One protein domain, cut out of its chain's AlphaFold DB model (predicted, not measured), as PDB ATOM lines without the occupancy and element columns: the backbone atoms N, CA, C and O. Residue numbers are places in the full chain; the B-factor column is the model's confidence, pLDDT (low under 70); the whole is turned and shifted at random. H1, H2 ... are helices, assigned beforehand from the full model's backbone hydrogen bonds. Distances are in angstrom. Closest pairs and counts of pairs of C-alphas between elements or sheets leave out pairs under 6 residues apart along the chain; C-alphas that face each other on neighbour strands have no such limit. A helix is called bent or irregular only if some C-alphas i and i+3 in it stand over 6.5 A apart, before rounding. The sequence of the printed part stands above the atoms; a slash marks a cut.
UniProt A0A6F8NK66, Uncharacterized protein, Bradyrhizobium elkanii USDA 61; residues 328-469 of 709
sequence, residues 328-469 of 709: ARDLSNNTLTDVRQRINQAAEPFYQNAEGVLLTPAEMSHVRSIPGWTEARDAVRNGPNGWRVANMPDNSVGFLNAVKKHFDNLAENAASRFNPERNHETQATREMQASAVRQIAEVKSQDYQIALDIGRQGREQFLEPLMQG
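What this domain is: This is residues 328 to 469 of the 709 residues of an uncharacterized protein of Bradyrhizobium elkanii USDA 61 (UniProt A0A6F8NK66). Two long helical pairs meet at their ends to make a V: H1 and H7 lie side by side in one arm, and the hairpin of H5 and H6 makes the other. Three short helices pack on the hairpin arm, H2 beside H6, H3 across H5 and little H4 near the beginning of H5. The printed part has 142 residues with seven named helices, H1 to H7 in order along the chain, and no named strand; the class is all helix, with the helix packing mostly aligned: leaving out the pairs that touch only at the corner and those of the four-residue H4, 4 of 5 pairs of helices that touch stand at a shallow tilt. The whole is compact, with a radius of gyration of the C-alphas of 16.3 A and spans of 51 by 39 by 25 A.

How they stand to each other: The longest helix, H1, residues 328 to 355, touches H7, residues 446 to 468, at a shallow tilt of 10 degrees, opposite ways; their closest C-alphas, of Ala 347 and Ala 451, are 4.6 A apart. With residues 351 to 355 alone H1 touches the hub H5, residues 397 to 415, the closest C-alphas being those of Glu 355 and Gly 398, 3.8 A apart; the tilt of 33 degrees is only just shallow. H5 forms a hairpin with H6, residues 424 to 444: they touch, opposite ways at a shallow tilt of 16 degrees, with the closest C-alphas, of Ala 411 and Gln 427, 4.5 A apart. H6 and H7 touch only at the corner, at a steep tilt of 46 degrees; the closest C-alphas are those of Glu 442 and Gln 449, 5.2 A apart. H2, residues 361 to 368, touches residues 436 to 440 of H6, closest at the C-alphas of Val 367 and Val 437, 6.5 A. H3, residues 373 to 382, touches residues 402 to 407 of H5, about perpendicular at 79 degrees, closest at the C-alphas of Ala 376 and Val 403, 6.0 A. H4, residues 386 to 389, only just touches H5, with 3 pairs of C-alphas within 8 A, the closest those of Val 389 and Phe 399 at 6.3 A. H1 and H6 are apart. Every O i to N i+4 pair is within hydrogen-bond range in H2, H3, H5 and H6, against 22 of 24 in H1 and 16 of 19 in H7; H4 is too short for such a pair.

Where its parts are: H1 runs 38.6 A from C-alpha 328 at (128.956, 132.798, 186.430), with a kink of 45 degrees near residue 349; it is irregular, C-alphas 346 and 349 being 7.1 A apart. H5 measures 26.7 A, H6 30.5 A and H3 14.0 A. H6 ends with C-alpha 444 at (154.735, 145.936, 153.596). H7, 31.4 A long, ends with C-alpha 468 at (144.202, 137.825, 185.507); it has a kink of 33 degrees near residue 462 and is only just irregular, C-alphas 461 and 464 being 6.8 A apart.

The domain as a whole: The two C-alphas farthest apart, of Ala 328 and Ala 362, are 52.6 A apart. The printed part has no cut, and no link is long. Its mean pLDDT is 95.3, and no printed residue is under 70 in this model.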
ATOM      1  N   ALA A 328     127.986 131.722 186.246       98.12
ATOM      2  CA  ALA A 328     128.956 132.798 186.430       98.12
ATOM      3  C   ALA A 328     130.156 132.673 185.480       98.12
ATOM      4  O   ALA A 328     130.635 133.680 184.954       98.12
ATOM      5  N   ARG A 329     130.605 131.441 185.210       98.06
ATOM      6  CA  ARG A 329     131.626 131.147 184.199       98.06
ATOM      7  C   ARG A 329     131.190 131.584 182.811       98.06
ATOM      8  O   ARG A 329     131.959 132.246 182.120       98.06
ATOM      9  N   ASP A 330     129.979 131.226 182.400       98.00
ATOM     10  CA  ASP A 330     129.478 131.538 181.061       98.00
ATOM     11  C   ASP A 330     129.330 133.058 180.869       98.00
ATOM     12  O   ASP A 330     129.785 133.598 179.863       98.00
ATOM     13  N   LEU A 331     128.824 133.776 181.878       97.94
ATOM     14  CA  LEU A 331     128.771 135.248 181.879       97.94
ATOM     15  C   LEU A 331     130.167 135.888 181.828       97.94
ATOM     16  O   LEU A 331     130.402 136.878 181.129       97.94
ATOM     17  N   SER A 332     131.132 135.302 182.535       98.06
ATOM     18  CA  SER A 332     132.520 135.771 182.504       98.06
ATOM     19  C   SER A 332     133.162 135.535 181.132       98.06
ATOM     20  O   SER A 332     133.817 136.431 180.604       98.06
ATOM     21  N   ASN A 333     132.909 134.384 180.499       97.88
ATOM     22  CA  ASN A 333     133.348 134.097 179.130       97.88
ATOM     23  C   ASN A 333     132.726 135.055 178.107       97.88
ATOM     24  O   ASN A 333     133.433 135.511 177.208       97.88
ATOM     25  N   ASN A 334     131.448 135.405 178.265       97.31
ATOM     26  CA  ASN A 334     130.797 136.412 177.427       97.31
ATOM     27  C   ASN A 334     131.486 137.770 177.580       97.31
ATOM     28  O   ASN A 334     131.849 138.383 176.586       97.31
ATOM     29  N   THR A 335     131.788 138.185 178.815       96.75
ATOM     30  CA  THR A 335     132.520 139.439 179.084       96.75
ATOM     31  C   THR A 335     133.878 139.472 178.379       96.75
ATOM     32  O   THR A 335     134.213 140.445 177.707       96.75
ATOM     33  N   LEU A 336     134.667 138.400 178.504       96.81
ATOM     34  CA  LEU A 336     135.976 138.301 177.847       96.81
ATOM     35  C   LEU A 336     135.844 138.284 176.318       96.81
ATOM     36  O   LEU A 336     136.679 138.853 175.615       96.81
ATOM     37  N   THR A 337     134.795 137.644 175.799       96.75
ATOM     38  CA  THR A 337     134.506 137.583 174.362       96.75
ATOM     39  C   THR A 337     134.103 138.949 173.820       96.75
ATOM     40  O   THR A 337     134.641 139.358 172.796       96.75
ATOM     41  N   ASP A 338     133.253 139.693 174.525       96.19
ATOM     42  CA  ASP A 338     132.841 141.047 174.148       96.19
ATOM     43  C   ASP A 338     134.041 141.997 174.068       96.19
ATOM     44  O   ASP A 338     134.161 142.779 173.126       96.19
ATOM     45  N   VAL A 339     134.967 141.915 175.030       96.56
ATOM     46  CA  VAL A 339     136.196 142.724 175.012       96.56
ATOM     47  C   VAL A 339     137.067 142.358 173.812       96.56
ATOM     48  O   VAL A 339     137.502 143.248 173.082       96.56
ATOM     49  N   ARG A 340     137.260 141.060 173.537       96.81
ATOM     50  CA  ARG A 340     137.982 140.598 172.336       96.81
ATOM     51  C   ARG A 340     137.326 141.096 171.051       96.81
ATOM     52  O   ARG A 340     138.022 141.562 170.157       96.81
ATOM     53  N   GLN A 341     136.000 141.026 170.961       96.31
ATOM     54  CA  GLN A 341     135.255 141.502 169.798       96.31
ATOM     55  C   GLN A 341     135.422 143.006 169.599       96.31
ATOM     56  O   GLN A 341     135.646 143.425 168.471       96.31
ATOM     57  N   ARG A 342     135.384 143.813 170.666       96.50
ATOM     58  CA  ARG A 342     135.610 145.266 170.580       96.50
ATOM     59  C   ARG A 342     137.025 145.614 170.124       96.50
ATOM     60  O   ARG A 342     137.181 146.490 169.281       96.50
ATOM     61  N   ILE A 343     138.038 144.908 170.632       95.56
ATOM     62  CA  ILE A 343     139.430 145.068 170.178       95.56
ATOM     63  C   ILE A 343     139.534 144.737 168.684       95.56
ATOM     64  O   ILE A 343     140.103 145.508 167.916       95.56
ATOM     65  N   ASN A 344     138.931 143.624 168.257       95.19
ATOM     66  CA  ASN A 344     138.934 143.222 166.852       95.19
ATOM     67  C   ASN A 344     138.180 144.226 165.969       95.19
ATOM     68  O   ASN A 344     138.692 144.594 164.924       95.19
ATOM     69  N   GLN A 345     137.015 144.719 166.400       96.94
ATOM     70  CA  GLN A 345     136.245 145.748 165.688       96.94
ATOM     71  C   GLN A 345     137.037 147.047 165.510       96.94
ATOM     72  O   GLN A 345     136.914 147.688 164.473       96.94
ATOM     73  N   ALA A 346     137.859 147.429 166.493       96.56
ATOM     74  CA  ALA A 346     138.722 148.603 166.388       96.56
ATOM     75  C   ALA A 346     139.880 148.402 165.391       96.56
ATOM     76  O   ALA A 346     140.269 149.348 164.712       96.56
ATOM     77  N   ALA A 347     140.421 147.184 165.290       97.12
ATOM     78  CA  ALA A 347     141.497 146.850 164.354       97.12
ATOM     79  C   ALA A 347     140.996 146.549 162.926       97.12
ATOM     80  O   ALA A 347     141.760 146.652 161.969       97.12
ATOM     81  N   GLU A 348     139.726 146.172 162.777       96.69
ATOM     82  CA  GLU A 348     139.135 145.683 161.527       96.69
ATOM     83  C   GLU A 348     139.299 146.638 160.327       96.69
ATOM     84  O   GLU A 348     139.724 146.158 159.276       96.69
ATOM     85  N   PRO A 349     139.065 147.966 160.433       98.12
ATOM     86  CA  PRO A 349     139.226 148.866 159.287       98.12
ATOM     87  C   PRO A 349     140.655 148.871 158.728       98.12
ATOM     88  O   PRO A 349     140.860 148.955 157.522       98.12
ATOM     89  N   PHE A 350     141.650 148.725 159.603       98.06
ATOM     90  CA  PHE A 350     143.056 148.686 159.215       98.06
ATOM     91  C   PHE A 350     143.434 147.348 158.572       98.06
ATOM     92  O   PHE A 350     144.188 147.320 157.601       98.06
ATOM     93  N   TYR A 351     142.852 146.235 159.035       97.00
ATOM     94  CA  TYR A 351     142.981 144.966 158.317       97.00
ATOM     95  C   TYR A 351     142.383 145.059 156.911       97.00
ATOM     96  O   TYR A 351     143.055 144.670 155.961       97.00
ATOM     97  N   GLN A 352     141.184 145.630 156.765       96.06
ATOM     98  CA  GLN A 352     140.514 145.782 155.467       96.06
ATOM     99  C   GLN A 352     141.315 146.658 154.494       96.06
ATOM    100  O   GLN A 352     141.476 146.292 153.332       96.06
ATOM    101  N   ASN A 353     141.896 147.765 154.967       96.56
ATOM    102  CA  ASN A 353     142.770 148.607 154.143       96.56
ATOM    103  C   ASN A 353     144.044 147.865 153.705       96.56
ATOM    104  O   ASN A 353     144.502 148.012 152.571       96.56
ATOM    105  N   ALA A 354     144.599 147.028 154.583       97.75
ATOM    106  CA  ALA A 354     145.792 146.249 154.285       97.75
ATOM    107  C   ALA A 354     145.539 145.092 153.303       97.75
ATOM    108  O   ALA A 354     146.466 144.688 152.603       97.75
ATOM    109  N   GLU A 355     144.318 144.549 153.217       96.56
ATOM    110  CA  GLU A 355     144.022 143.332 152.442       96.56
ATOM    111  C   GLU A 355     144.433 143.416 150.966       96.56
ATOM    112  O   GLU A 355     144.900 142.419 150.406       96.56
ATOM    113  N   GLY A 356     144.293 144.597 150.356       96.56
ATOM    114  CA  GLY A 356     144.630 144.855 148.954       96.56
ATOM    115  C   GLY A 356     146.111 145.136 148.682       96.56
ATOM    116  O   GLY A 356     146.502 145.236 147.519       96.56
ATOM    117  N   VAL A 357     146.951 145.264 149.714       97.75
ATOM    118  CA  VAL A 357     148.375 145.582 149.542       97.75
ATOM    119  C   VAL A 357     149.118 144.362 148.997       97.75
ATOM    120  O   VAL A 357     149.133 143.302 149.624       97.75
ATOM    121  N   LEU A 358     149.747 144.514 147.828       97.94
ATOM    122  CA  LEU A 358     150.436 143.432 147.122       97.94
ATOM    123  C   LEU A 358     151.945 143.433 147.382       97.94
ATOM    124  O   LEU A 358     152.609 144.472 147.340       97.94
ATOM    125  N   LEU A 359     152.498 142.240 147.571       97.44
ATOM    126  CA  LEU A 359     153.929 141.978 147.606       97.44
ATOM    127  C   LEU A 359     154.483 141.849 146.183       97.44
ATOM    128  O   LEU A 359     153.858 141.275 145.283       97.44
ATOM    129  N   THR A 360     155.700 142.346 146.001       97.38
ATOM    130  CA  THR A 360     156.514 142.162 144.800       97.38
ATOM    131  C   THR A 360     156.914 140.688 144.633       97.38
ATOM    132  O   THR A 360     156.933 139.927 145.606       97.38
ATOM    133  N   PRO A 361     157.300 140.254 143.418       97.25
ATOM    134  CA  PRO A 361     157.775 138.888 143.192       97.25
ATOM    135  C   PRO A 361     158.971 138.489 144.069       97.25
ATOM    136  O   PRO A 361     159.045 137.342 144.506       97.25
ATOM    137  N   ALA A 362     159.881 139.426 144.358       95.50
ATOM    138  CA  ALA A 362     161.037 139.185 145.220       95.50
ATOM    139  C   ALA A 362     160.617 138.940 146.680       95.50
ATOM    140  O   ALA A 362     161.029 137.948 147.278       95.50
ATOM    141  N   GLU A 363     159.732 139.783 147.221       95.31
ATOM    142  CA  GLU A 363     159.166 139.605 148.567       95.31
ATOM    143  C   GLU A 363     158.395 138.274 148.666       95.31
ATOM    144  O   GLU A 363     158.553 137.525 149.629       95.31
ATOM    145  N   MET A 364     157.632 137.908 147.629       97.12
ATOM    146  CA  MET A 364     156.928 136.621 147.591       97.12
ATOM    147  C   MET A 364     157.840 135.408 147.473       97.12
ATOM    148  O   MET A 364     157.478 134.338 147.958       97.12
ATOM    149  N   SER A 365     159.004 135.538 146.839       96.50
ATOM    150  CA  SER A 365     160.006 134.468 146.828       96.50
ATOM    151  C   SER A 365     160.452 134.138 148.254       96.50
ATOM    152  O   SER A 365     160.527 132.969 148.630       96.50
ATOM    153  N   HIS A 366     160.633 135.171 149.086       95.25
ATOM    154  CA  HIS A 366     160.962 134.991 150.496       95.25
ATOM    155  C   HIS A 366     159.823 134.310 151.269       95.25
ATOM    156  O   HIS A 366     160.068 133.323 151.959       95.25
ATOM    157  N   VAL A 367     158.567 134.732 151.075       96.06
ATOM    158  CA  VAL A 367     157.399 134.057 151.679       96.06
ATOM    159  C   VAL A 367     157.333 132.578 151.284       96.06
ATOM    160  O   VAL A 367     157.141 131.713 152.133       96.06
ATOM    161  N   ARG A 368     157.525 132.260 149.998       97.44
ATOM    162  CA  ARG A 368     157.470 130.877 149.486       97.44
ATOM    163  C   ARG A 368     158.590 129.987 150.017       97.44
ATOM    164  O   ARG A 368     158.444 128.770 149.982       97.44
ATOM    165  N   SER A 369     159.684 130.580 150.492       96.94
ATOM    166  CA  SER A 369     160.780 129.849 151.130       96.94
ATOM    167  C   SER A 369     160.471 129.423 152.571       96.94
ATOM    168  O   SER A 369     161.185 128.582 153.115       96.94
ATOM    169  N   ILE A 370     159.401 129.953 153.182       96.81
ATOM    170  CA  ILE A 370     158.966 129.557 154.526       96.81
ATOM    171  C   ILE A 370     158.527 128.081 154.484       96.81
ATOM    172  O   ILE A 370     157.635 127.729 153.703       96.81
ATOM    173  N   PRO A 371     159.110 127.197 155.319       96.19
ATOM    174  CA  PRO A 371     158.727 125.790 155.337       96.19
ATOM    175  C   PRO A 371     157.223 125.619 155.586       96.19
ATOM    176  O   PRO A 371     156.638 126.319 156.408       96.19
ATOM    177  N   GLY A 372     156.577 124.705 154.861       95.19
ATOM    178  CA  GLY A 372     155.130 124.476 154.971       95.19
ATOM    179  C   GLY A 372     154.242 125.534 154.301       95.19
ATOM    180  O   GLY A 372     153.023 125.410 154.373       95.19
ATOM    181  N   TRP A 373     154.806 126.543 153.618       96.81
ATOM    182  CA  TRP A 373     154.023 127.572 152.918       96.81
ATOM    183  C   TRP A 373     153.005 126.987 151.929       96.81
ATOM    184  O   TRP A 373     151.838 127.363 151.971       96.81
ATOM    185  N   THR A 374     153.421 126.069 151.049       97.44
ATOM    186  CA  THR A 374     152.534 125.487 150.023       97.44
ATOM    187  C   THR A 374     151.346 124.763 150.653       97.44
ATOM    188  O   THR A 374     150.209 124.991 150.252       97.44
ATOM    189  N   GLU A 375     151.603 123.957 151.687       96.81
ATOM    190  CA  GLU A 375     150.571 123.245 152.446       96.81
ATOM    191  C   GLU A 375     149.605 124.228 153.117       96.81
ATOM    192  O   GLU A 375     148.392 124.103 152.969       96.81
ATOM    193  N   ALA A 376     150.131 125.254 153.791       97.00
ATOM    194  CA  ALA A 376     149.316 126.255 154.470       97.00
ATOM    195  C   ALA A 376     148.488 127.100 153.488       97.00
ATOM    196  O   ALA A 376     147.316 127.371 153.748       97.00
ATOM    197  N   ARG A 377     149.060 127.482 152.339       97.62
ATOM    198  CA  ARG A 377     148.344 128.157 151.247       97.62
ATOM    199  C   ARG A 377     147.168 127.306 150.778       97.62
ATOM    200  O   ARG A 377     146.051 127.813 150.685       97.62
ATOM    201  N   ASP A 378     147.414 126.030 150.494       97.38
ATOM    202  CA  ASP A 378     146.389 125.116 149.989       97.38
ATOM    203  C   ASP A 378     145.312 124.857 151.046       97.38
ATOM    204  O   ASP A 378     144.123 124.880 150.732       97.38
ATOM    205  N   ALA A 379     145.699 124.710 152.314       97.00
ATOM    206  CA  ALA A 379     144.772 124.570 153.433       97.00
ATOM    207  C   ALA A 379     143.915 125.826 153.650       97.00
ATOM    208  O   ALA A 379     142.734 125.722 153.976       97.00
ATOM    209  N   VAL A 380     144.472 127.021 153.445       97.06
ATOM    210  CA  VAL A 380     143.726 128.284 153.524       97.06
ATOM    211  C   VAL A 380     142.754 128.432 152.356       97.06
ATOM    212  O   VAL A 380     141.596 128.784 152.578       97.06
ATOM    213  N   ARG A 381     143.189 128.123 151.127       97.38
ATOM    214  CA  ARG A 381     142.349 128.169 149.916       97.38
ATOM    215  C   ARG A 381     141.186 127.183 149.979       97.38
ATOM    216  O   ARG A 381     140.062 127.551 149.657       97.38
ATOM    217  N   ASN A 382     141.463 125.954 150.406       97.00
ATOM    218  CA  ASN A 382     140.501 124.851 150.401       97.00
ATOM    219  C   ASN A 382     139.777 124.674 151.746       97.00
ATOM    220  O   ASN A 382     138.905 123.815 151.875       97.00
ATOM    221  N   GLY A 383     140.145 125.453 152.765       95.06
ATOM    222  CA  GLY A 383     139.591 125.336 154.108       95.06
ATOM    223  C   GLY A 383     138.174 125.909 154.243       95.06
ATOM    224  O   GLY A 383     137.674 126.587 153.343       95.06
ATOM    225  N   PRO A 384     137.532 125.739 155.416       92.12
ATOM    226  CA  PRO A 384     136.165 126.215 155.669       92.12
ATOM    227  C   PRO A 384     135.966 127.724 155.449       92.12
ATOM    228  O   PRO A 384     134.866 128.178 155.144       92.12
ATOM    229  N   ASN A 385     137.040 128.506 155.592       91.00
ATOM    230  CA  ASN A 385     137.047 129.956 155.393       91.00
ATOM    231  C   ASN A 385     137.653 130.382 154.045       91.00
ATOM    232  O   ASN A 385     137.866 131.576 153.837       91.00
ATOM    233  N   GLY A 386     137.911 129.444 153.127       91.25
ATOM    234  CA  GLY A 386     138.526 129.717 151.824       91.25
ATOM    235  C   GLY A 386     137.730 130.707 150.975       91.25
ATOM    236  O   GLY A 386     138.308 131.528 150.268       91.25
ATOM    237  N   TRP A 387     136.405 130.737 151.137       94.31
ATOM    238  CA  TRP A 387     135.528 131.708 150.478       94.31
ATOM    239  C   TRP A 387     135.880 133.170 150.802       94.31
ATOM    240  O   TRP A 387     135.685 134.034 149.952       94.31
ATOM    241  N   ARG A 388     136.438 133.459 151.989       91.88
ATOM    242  CA  ARG A 388     136.848 134.822 152.382       91.88
ATOM    243  C   ARG A 388     138.063 135.315 151.607       91.88
ATOM    244  O   ARG A 388     138.216 136.511 151.414       91.88
ATOM    245  N   VAL A 389     138.913 134.390 151.172       95.62
ATOM    246  CA  VAL A 389     140.167 134.681 150.467       95.62
ATOM    247  C   VAL A 389     140.129 134.253 149.001       95.62
ATOM    248  O   VAL A 389     141.129 134.382 148.302       95.62
ATOM    249  N   ALA A 390     138.988 133.757 148.510       94.19
ATOM    250  CA  ALA A 390     138.854 133.185 147.170       94.19
ATOM    251  C   ALA A 390     139.320 134.154 146.072       94.19
ATOM    252  O   ALA A 390     140.052 133.757 145.169       94.19
ATOM    253  N   ASN A 391     138.982 135.436 146.215       95.50
ATOM    254  CA  ASN A 391     139.328 136.482 145.252       95.50
ATOM    255  C   ASN A 391     140.618 137.241 145.605       95.50
ATOM    256  O   ASN A 391     141.026 138.130 144.860       95.50
ATOM    257  N   MET A 392     141.261 136.930 146.736       97.00
ATOM    258  CA  MET A 392     142.502 137.590 147.141       97.00
ATOM    259  C   MET A 392     143.689 136.948 146.417       97.00
ATOM    260  O   MET A 392     143.774 135.720 146.387       97.00
ATOM    261  N   PRO A 393     144.621 137.720 145.839       97.69
ATOM    262  CA  PRO A 393     145.872 137.178 145.314       97.69
ATOM    263  C   PRO A 393     146.724 136.535 146.417       97.69
ATOM    264  O   PRO A 393     146.783 137.054 147.527       97.69
ATOM    265  N   ASP A 394     147.457 135.458 146.108       97.81
ATOM    266  CA  ASP A 394     148.371 134.810 147.075       97.81
ATOM    267  C   ASP A 394     149.444 135.771 147.618       97.81
ATOM    268  O   ASP A 394     150.020 135.532 148.678       97.81
ATOM    269  N   ASN A 395     149.743 136.834 146.865       97.75
ATOM    270  CA  ASN A 395     150.702 137.870 147.225       97.75
ATOM    271  C   ASN A 395     150.081 139.085 147.913       97.75
ATOM    272  O   ASN A 395     150.762 140.099 148.032       97.75
ATOM    273  N   SER A 396     148.819 139.029 148.338       98.19
ATOM    274  CA  SER A 396     148.225 140.112 149.117       98.19
ATOM    275  C   SER A 396     148.480 139.930 150.613       98.19
ATOM    276  O   SER A 396     148.500 138.810 151.130       98.19
ATOM    277  N   VAL A 397     148.632 141.038 151.340       97.75
ATOM    278  CA  VAL A 397     148.750 141.024 152.807       97.75
ATOM    279  C   VAL A 397     147.523 140.364 153.454       97.75
ATOM    280  O   VAL A 397     147.665 139.644 154.443       97.75
ATOM    281  N   GLY A 398     146.333 140.515 152.860       96.50
ATOM    282  CA  GLY A 398     145.116 139.824 153.299       96.50
ATOM    283  C   GLY A 398     145.239 138.298 153.263       96.50
ATOM    284  O   GLY A 398     144.937 137.624 154.253       96.50
ATOM    285  N   PHE A 399     145.761 137.748 152.162       97.75
ATOM    286  CA  PHE A 399     145.999 136.310 152.035       97.75
ATOM    287  C   PHE A 399     147.086 135.826 153.007       97.75
ATOM    288  O   PHE A 399     146.903 134.819 153.696       97.75
ATOM    289  N   LEU A 400     148.186 136.575 153.141       97.50
ATOM    290  CA  LEU A 400     149.250 136.267 154.104       97.50
ATOM    291  C   LEU A 400     148.742 136.247 155.548       97.50
ATOM    292  O   LEU A 400     149.104 135.355 156.312       97.50
ATOM    293  N   ASN A 401     147.853 137.167 155.922       96.56
ATOM    294  CA  ASN A 401     147.226 137.174 157.241       96.56
ATOM    295  C   ASN A 401     146.403 135.897 157.496       96.56
ATOM    296  O   ASN A 401     146.411 135.362 158.606       96.56
ATOM    297  N   ALA A 402     145.712 135.375 156.477       96.62
ATOM    298  CA  ALA A 402     144.989 134.109 156.582       96.62
ATOM    299  C   ALA A 402     145.941 132.909 156.749       96.62
ATOM    300  O   ALA A 402     145.687 132.046 157.590       96.62
ATOM    301  N   VAL A 403     147.065 132.892 156.025       97.56
ATOM    302  CA  VAL A 403     148.119 131.872 156.191       97.56
ATOM    303  C   VAL A 403     148.755 131.936 157.576       97.56
ATOM    304  O   VAL A 403     148.894 130.909 158.237       97.56
ATOM    305  N   LYS A 404     149.057 133.135 158.075       96.38
ATOM    306  CA  LYS A 404     149.556 133.331 159.441       96.38
ATOM    307  C   LYS A 404     148.593 132.761 160.486       96.38
ATOM    308  O   LYS A 404     149.025 132.000 161.346       96.38
ATOM    309  N   LYS A 405     147.290 133.052 160.374       95.12
ATOM    310  CA  LYS A 405     146.253 132.484 161.261       95.12
ATOM    311  C   LYS A 405     146.193 130.956 161.186       95.12
ATOM    312  O   LYS A 405     145.937 130.304 162.193       95.12
ATOM    313  N   HIS A 406     146.419 130.372 160.011       96.50
ATOM    314  CA  HIS A 406     146.488 128.919 159.870       96.50
ATOM    315  C   HIS A 406     147.688 128.329 160.623       96.50
ATOM    316  O   HIS A 406     147.510 127.371 161.374       96.50
ATOM    317  N   PHE A 407     148.878 128.927 160.498       96.62
ATOM    318  CA  PHE A 407     150.050 128.500 161.269       96.62
ATOM    319  C   PHE A 407     149.851 128.646 162.780       96.62
ATOM    320  O   PHE A 407     150.212 127.727 163.513       96.62
ATOM    321  N   ASP A 408     149.220 129.730 163.247       95.12
ATOM    322  CA  ASP A 408     148.879 129.884 164.669       95.12
ATOM    323  C   ASP A 408     147.981 128.739 165.157       95.12
ATOM    324  O   ASP A 408     148.259 128.125 166.183       95.12
ATOM    325  N   ASN A 409     146.935 128.395 164.395       94.38
ATOM    326  CA  ASN A 409     146.030 127.301 164.754       94.38
ATOM    327  C   ASN A 409     146.767 125.951 164.815       94.38
ATOM    328  O   ASN A 409     146.489 125.130 165.689       94.38
ATOM    329  N   LEU A 410     147.711 125.705 163.899       93.88
ATOM    330  CA  LEU A 410     148.553 124.506 163.940       93.88
ATOM    331  C   LEU A 410     149.462 124.493 165.177       93.88
ATOM    332  O   LEU A 410     149.597 123.447 165.811       93.88
ATOM    333  N   ALA A 411     150.049 125.637 165.542       93.50
ATOM    334  CA  ALA A 411     150.854 125.772 166.754       93.50
ATOM    335  C   ALA A 411     150.024 125.497 168.020       93.50
ATOM    336  O   ALA A 411     150.432 124.700 168.866       93.50
ATOM    337  N   GLU A 412     148.826 126.081 168.127       92.38
ATOM    338  CA  GLU A 412     147.909 125.858 169.254       92.38
ATOM    339  C   GLU A 412     147.488 124.387 169.373       92.38
ATOM    340  O   GLU A 412     147.490 123.815 170.468       92.38
ATOM    341  N   ASN A 413     147.179 123.740 168.246       91.50
ATOM    342  CA  ASN A 413     146.840 122.319 168.214       91.50
ATOM    343  C   ASN A 413     148.022 121.435 168.638       91.50
ATOM    344  O   ASN A 413     147.822 120.469 169.377       91.50
ATOM    345  N   ALA A 414     149.248 121.770 168.229       91.88
ATOM    346  CA  ALA A 414     150.461 121.064 168.649       91.88
ATOM    347  C   ALA A 414     150.764 121.252 170.149       91.88
ATOM    348  O   ALA A 414     151.277 120.339 170.795       91.88
ATOM    349  N   ALA A 415     150.407 122.406 170.723       88.94
ATOM    350  CA  ALA A 415     150.597 122.713 172.141       88.94
ATOM    351  C   ALA A 415     149.527 122.087 173.058       88.94
ATOM    352  O   ALA A 415     149.753 121.930 174.267       88.94
ATOM    353  N   SER A 416     148.355 121.756 172.506       88.31
ATOM    354  CA  SER A 416     147.186 121.294 173.253       88.31
ATOM    355  C   SER A 416     147.468 120.028 174.063       88.31
ATOM    356  O   SER A 416     147.912 119.009 173.543       88.31
ATOM    357  N   ARG A 417     147.104 120.046 175.353       83.94
ATOM    358  CA  ARG A 417     147.234 118.887 176.261       83.94
ATOM    359  C   ARG A 417     146.383 117.675 175.867       83.94
ATOM    360  O   ARG A 417     146.548 116.610 176.445       83.94
ATOM    361  N   PHE A 418     145.416 117.873 174.975       84.00
ATOM    362  CA  PHE A 418     144.525 116.821 174.484       84.00
ATOM    363  C   PHE A 418     144.984 116.250 173.143       84.00
ATOM    364  O   PHE A 418     144.350 115.330 172.637       84.00
ATOM    365  N   ASN A 419     146.053 116.799 172.563       84.31
ATOM    366  CA  ASN A 419     146.664 116.233 171.381       84.31
ATOM    367  C   ASN A 419     147.592 115.080 171.814       84.31
ATOM    368  O   ASN A 419     148.548 115.336 172.552       84.31
ATOM    369  N   PRO A 420     147.330 113.825 171.400       80.31
ATOM    370  CA  PRO A 420     148.224 112.704 171.694       80.31
ATOM    371  C   PRO A 420     149.623 112.895 171.084       80.31
ATOM    372  O   PRO A 420     150.587 112.334 171.594       80.31
ATOM    373  N   GLU A 421     149.746 113.735 170.055       84.75
ATOM    374  CA  GLU A 421     150.995 114.072 169.366       84.75
ATOM    375  C   GLU A 421     151.593 115.405 169.842       84.75
ATOM    376  O   GLU A 421     152.242 116.117 169.074       84.75
ATOM    377  N   ARG A 422     151.352 115.798 171.100       86.94
ATOM    378  CA  ARG A 422     151.883 117.052 171.650       86.94
ATOM    379  C   ARG A 422     153.400 117.125 171.452       86.94
ATOM    380  O   ARG A 422     154.150 116.375 172.075       86.94
ATOM    381  N   ASN A 423     153.845 118.064 170.622       91.31
ATOM    382  CA  ASN A 423     155.246 118.220 170.254       91.31
ATOM    383  C   ASN A 423     155.648 119.702 170.309       91.31
ATOM    384  O   ASN A 423     155.202 120.522 169.504       91.31
ATOM    385  N   HIS A 424     156.513 120.031 171.271       90.81
ATOM    386  CA  HIS A 424     157.028 121.386 171.476       90.81
ATOM    387  C   HIS A 424     157.886 121.885 170.306       90.81
ATOM    388  O   HIS A 424     157.851 123.071 169.992       90.81
ATOM    389  N   GLU A 425     158.615 120.997 169.630       92.00
ATOM    390  CA  GLU A 425     159.409 121.343 168.448       92.00
ATOM    391  C   GLU A 425     158.499 121.701 167.269       92.00
ATOM    392  O   GLU A 425     158.716 122.702 166.581       92.00
ATOM    393  N   THR A 426     157.416 120.939 167.079       91.19
ATOM    394  CA  THR A 426     156.395 121.260 166.075       91.19
ATOM    395  C   THR A 426     155.724 122.592 166.392       91.19
ATOM    396  O   THR A 426     155.618 123.429 165.498       91.19
ATOM    397  N   GLN A 427     155.332 122.827 167.649       92.88
ATOM    398  CA  GLN A 427     154.769 124.105 168.088       92.88
ATOM    399  C   GLN A 427     155.708 125.275 167.746       92.88
ATOM    400  O   GLN A 427     155.300 126.184 167.023       92.88
ATOM    401  N   ALA A 428     156.967 125.225 168.194       93.12
ATOM    402  CA  ALA A 428     157.947 126.289 167.968       93.12
ATOM    403  C   ALA A 428     158.199 126.536 166.472       93.12
ATOM    404  O   ALA A 428     158.294 127.680 166.023       93.12
ATOM    405  N   THR A 429     158.238 125.466 165.672       94.88
ATOM    406  CA  THR A 429     158.392 125.567 164.217       94.88
ATOM    407  C   THR A 429     157.211 126.296 163.573       94.88
ATOM    408  O   THR A 429     157.416 127.164 162.721       94.88
ATOM    409  N   ARG A 430     155.969 125.993 163.981       95.19
ATOM    410  CA  ARG A 430     154.768 126.672 163.463       95.19
ATOM    411  C   ARG A 430     154.685 128.134 163.918       95.19
ATOM    412  O   ARG A 430     154.329 128.991 163.113       95.19
ATOM    413  N   GLU A 431     155.086 128.443 165.150       93.19
ATOM    414  CA  GLU A 431     155.175 129.824 165.652       93.19
ATOM    415  C   GLU A 431     156.198 130.654 164.862       93.19
ATOM    416  O   GLU A 431     155.914 131.787 164.466       93.19
ATOM    417  N   MET A 432     157.364 130.075 164.557       95.12
ATOM    418  CA  MET A 432     158.379 130.712 163.716       95.12
ATOM    419  C   MET A 432     157.850 130.988 162.300       95.12
ATOM    420  O   MET A 432     158.050 132.085 161.778       95.12
ATOM    421  N   GLN A 433     157.129 130.035 161.696       95.44
ATOM    422  CA  GLN A 433     156.490 130.213 160.383       95.44
ATOM    423  C   GLN A 433     155.451 131.345 160.408       95.44
ATOM    424  O   GLN A 433     155.465 132.217 159.538       95.44
ATOM    425  N   ALA A 434     154.592 131.386 161.430       95.69
ATOM    426  CA  ALA A 434     153.607 132.452 161.610       95.69
ATOM    427  C   ALA A 434     154.268 133.831 161.780       95.69
ATOM    428  O   ALA A 434     153.809 134.819 161.199       95.69
ATOM    429  N   SER A 435     155.358 133.896 162.550       95.38
ATOM    430  CA  SER A 435     156.150 135.109 162.769       95.38
ATOM    431  C   SER A 435     156.805 135.611 161.477       95.38
ATOM    432  O   SER A 435     156.702 136.796 161.163       95.38
ATOM    433  N   ALA A 436     157.390 134.715 160.676       95.00
ATOM    434  CA  ALA A 436     158.003 135.070 159.397       95.00
ATOM    435  C   ALA A 436     156.983 135.670 158.413       95.00
ATOM    436  O   ALA A 436     157.226 136.730 157.839       95.00
ATOM    437  N   VAL A 437     155.800 135.051 158.267       95.19
ATOM    438  CA  VAL A 437     154.723 135.594 157.415       95.19
ATOM    439  C   VAL A 437     154.262 136.966 157.918       95.19
ATOM    440  O   VAL A 437     154.061 137.888 157.125       95.19
ATOM    441  N   ARG A 438     154.125 137.117 159.241       95.62
ATOM    442  CA  ARG A 438     153.714 138.370 159.880       95.62
ATOM    443  C   ARG A 438     154.707 139.506 159.629       95.62
ATOM    444  O   ARG A 438     154.267 140.584 159.250       95.62
ATOM    445  N   GLN A 439     156.007 139.279 159.814       95.81
ATOM    446  CA  GLN A 439     157.037 140.314 159.647       95.81
ATOM    447  C   GLN A 439     157.058 140.877 158.222       95.81
ATOM    448  O   GLN A 439     157.149 142.089 158.033       95.81
ATOM    449  N   ILE A 440     156.911 140.015 157.212       95.00
ATOM    450  CA  ILE A 440     156.867 140.451 155.809       95.00
ATOM    451  C   ILE A 440     155.625 141.321 155.560       95.00
ATOM    452  O   ILE A 440     155.720 142.369 154.922       95.00
ATOM    453  N   ALA A 441     154.467 140.918 156.090       95.06
ATOM    454  CA  ALA A 441     153.232 141.692 155.985       95.06
ATOM    455  C   ALA A 441     153.308 143.038 156.734       95.06
ATOM    456  O   ALA A 441     152.848 144.052 156.210       95.06
ATOM    457  N   GLU A 442     153.928 143.067 157.920       95.44
ATOM    458  CA  GLU A 442     154.169 144.283 158.706       95.44
ATOM    459  C   GLU A 442     155.045 145.271 157.939       95.44
ATOM    460  O   GLU A 442     154.668 146.429 157.793       95.44
ATOM    461  N   VAL A 443     156.189 144.840 157.405       94.56
ATOM    462  CA  VAL A 443     157.075 145.726 156.626       94.56
ATOM    463  C   VAL A 443     156.350 146.304 155.409       94.56
ATOM    464  O   VAL A 443     156.627 147.432 154.999       94.56
ATOM    465  N   LYS A 444     155.405 145.550 154.836       96.75
ATOM    466  CA  LYS A 444     154.735 145.936 153.596       96.75
ATOM    467  C   LYS A 444     153.555 146.889 153.775       96.75
ATOM    468  O   LYS A 444     153.281 147.673 152.868       96.75
ATOM    469  N   SER A 445     152.838 146.813 154.892       97.75
ATOM    470  CA  SER A 445     151.613 147.584 155.110       97.75
ATOM    471  C   SER A 445     151.618 148.259 156.477       97.75
ATOM    472  O   SER A 445     151.538 147.601 157.514       97.75
ATOM    473  N   GLN A 446     151.639 149.595 156.468       97.06
ATOM    474  CA  GLN A 446     151.496 150.395 157.685       97.06
ATOM    475  C   GLN A 446     150.140 150.146 158.363       97.06
ATOM    476  O   GLN A 446     150.090 150.019 159.581       97.06
ATOM    477  N   ASP A 447     149.055 150.002 157.594       97.38
ATOM    478  CA  ASP A 447     147.738 149.664 158.147       97.38
ATOM    479  C   ASP A 447     147.752 148.297 158.844       97.38
ATOM    480  O   ASP A 447     147.198 148.151 159.932       97.38
ATOM    481  N   TYR A 448     148.456 147.303 158.291       97.69
ATOM    482  CA  TYR A 448     148.610 146.008 158.955       97.69
ATOM    483  C   TYR A 448     149.355 146.130 160.292       97.69
ATOM    484  O   TYR A 448     148.933 145.531 161.283       97.69
ATOM    485  N   GLN A 449     150.417 146.945 160.351       96.50
ATOM    486  CA  GLN A 449     151.108 147.245 161.611       96.50
ATOM    487  C   GLN A 449     150.168 147.915 162.622       96.50
ATOM    488  O   GLN A 449     150.074 147.455 163.759       96.50
ATOM    489  N   ILE A 450     149.417 148.939 162.202       96.62
ATOM    490  CA  ILE A 450     148.450 149.640 163.063       96.62
ATOM    491  C   ILE A 450     147.394 148.662 163.600       96.62
ATOM    492  O   ILE A 450     147.096 148.670 164.794       96.62
ATOM    493  N   ALA A 451     146.865 147.772 162.756       96.75
ATOM    494  CA  ALA A 451     145.890 146.760 163.161       96.75
ATOM    495  C   ALA A 451     146.446 145.823 164.251       96.75
ATOM    496  O   ALA A 451     145.761 145.497 165.228       96.75
ATOM    497  N   LEU A 452     147.702 145.396 164.101       95.25
ATOM    498  CA  LEU A 452     148.387 144.543 165.071       95.25
ATOM    499  C   LEU A 452     148.695 145.280 166.375       95.25
ATOM    500  O   LEU A 452     148.564 144.686 167.448       95.25
ATOM    501  N   ASP A 453     149.056 146.558 166.295       96.12
ATOM    502  CA  ASP A 453     149.310 147.414 167.452       96.12
ATOM    503  C   ASP A 453     148.035 147.668 168.257       96.12
ATOM    504  O   ASP A 453     148.049 147.466 169.472       96.12
ATOM    505  N   ILE A 454     146.913 147.985 167.600       96.06
ATOM    506  CA  ILE A 454     145.592 148.086 168.245       96.06
ATOM    507  C   ILE A 454     145.243 146.766 168.938       96.06
ATOM    508  O   ILE A 454     144.820 146.752 170.096       96.06
ATOM    509  N   GLY A 455     145.457 145.636 168.257       94.56
ATOM    510  CA  GLY A 455     145.202 144.312 168.817       94.56
ATOM    511  C   GLY A 455     146.087 143.969 170.020       94.56
ATOM    512  O   GLY A 455     145.628 143.307 170.953       94.56
ATOM    513  N   ARG A 456     147.362 144.374 170.013       95.88
ATOM    514  CA  ARG A 456     148.303 144.165 171.126       95.88
ATOM    515  C   ARG A 456     147.953 145.065 172.308       95.88
ATOM    516  O   ARG A 456     147.620 144.545 173.368       95.88
ATOM    517  N   GLN A 457     147.912 146.380 172.092       96.31
ATOM    518  CA  GLN A 457     147.606 147.367 173.131       96.31
ATOM    519  C   GLN A 457     146.229 147.122 173.748       96.31
ATOM    520  O   GLN A 457     146.085 147.130 174.965       96.31
ATOM    521  N   GLY A 458     145.216 146.829 172.927       96.06
ATOM    522  CA  GLY A 458     143.878 146.532 173.423       96.06
ATOM    523  C   GLY A 458     143.840 145.289 174.315       96.06
ATOM    524  O   GLY A 458     143.120 145.263 175.314       96.06
ATOM    525  N   ARG A 459     144.632 144.256 173.998       96.75
ATOM    526  CA  ARG A 459     144.728 143.062 174.847       96.75
ATOM    527  C   ARG A 459     145.449 143.359 176.156       96.75
ATOM    528  O   ARG A 459     144.878 143.064 177.199       96.75
ATOM    529  N   GLU A 460     146.621 143.981 176.100       96.56
ATOM    530  CA  GLU A 460     147.424 144.345 177.278       96.56
ATOM    531  C   GLU A 460     146.658 145.279 178.228       96.56
ATOM    532  O   GLU A 460     146.651 145.079 179.440       96.56
ATOM    533  N   GLN A 461     145.951 146.276 177.690       95.94
ATOM    534  CA  GLN A 461     145.257 147.281 178.500       95.94
ATOM    535  C   GLN A 461     143.896 146.809 179.021       95.94
ATOM    536  O   GLN A 461     143.509 147.180 180.129       95.94
ATOM    537  N   PHE A 462     143.146 146.019 178.243       95.38
ATOM    538  CA  PHE A 462     141.751 145.697 178.578       95.38
ATOM    539  C   PHE A 462     141.496 144.213 178.828       95.38
ATOM    540  O   PHE A 462     140.729 143.873 179.728       95.38
ATOM    541  N   LEU A 463     142.091 143.310 178.046       96.00
ATOM    542  CA  LEU A 463     141.785 141.880 178.143       96.00
ATOM    543  C   LEU A 463     142.606 141.180 179.228       96.00
ATOM    544  O   LEU A 463     142.049 140.405 180.006       96.00
ATOM    545  N   GLU A 464     143.912 141.422 179.273       96.12
ATOM    546  CA  GLU A 464     144.828 140.754 180.197       96.12
ATOM    547  C   GLU A 464     144.501 141.043 181.666       96.12
ATOM    548  O   GLU A 464     144.382 140.073 182.422       96.12
ATOM    549  N   PRO A 465     144.215 142.295 182.083       95.38
ATOM    550  CA  PRO A 465     143.799 142.569 183.456       95.38
ATOM    551  C   PRO A 465     142.511 141.825 183.831       95.38
ATOM    552  O   PRO A 465     142.396 141.275 184.926       95.38
ATOM    553  N   LEU A 466     141.549 141.722 182.905       95.19
ATOM    554  CA  LEU A 466     140.319 140.959 183.133       95.19
ATOM    555  C   LEU A 466     140.581 139.454 183.231       95.19
ATOM    556  O   LEU A 466     139.950 138.783 184.046       95.19
ATOM    557  N   MET A 467     141.500 138.926 182.418       96.44
ATOM    558  CA  MET A 467     141.897 137.517 182.441       96.44
ATOM    559  C   MET A 467     142.655 137.131 183.718       96.44
ATOM    560  O   MET A 467     142.507 136.005 184.197       96.44
ATOM    561  N   GLN A 468     143.459 138.040 184.263       95.62
ATOM    562  CA  GLN A 468     144.202 137.825 185.507       95.62
ATOM    563  C   GLN A 468     143.316 138.039 186.748       95.62
ATOM    564  O   GLN A 468     143.489 137.352 187.758       95.62
ATOM    565  N   GLY A 469     142.331 138.934 186.652       96.31
ATOM    566  CA  GLY A 469     141.404 139.264 187.729       96.31
ATOM    567  C   GLY A 469     140.297 138.225 187.990       96.31
ATOM    568  O   GLY A 469     140.286 137.113 187.445       96.31
TER     569      GLY A 469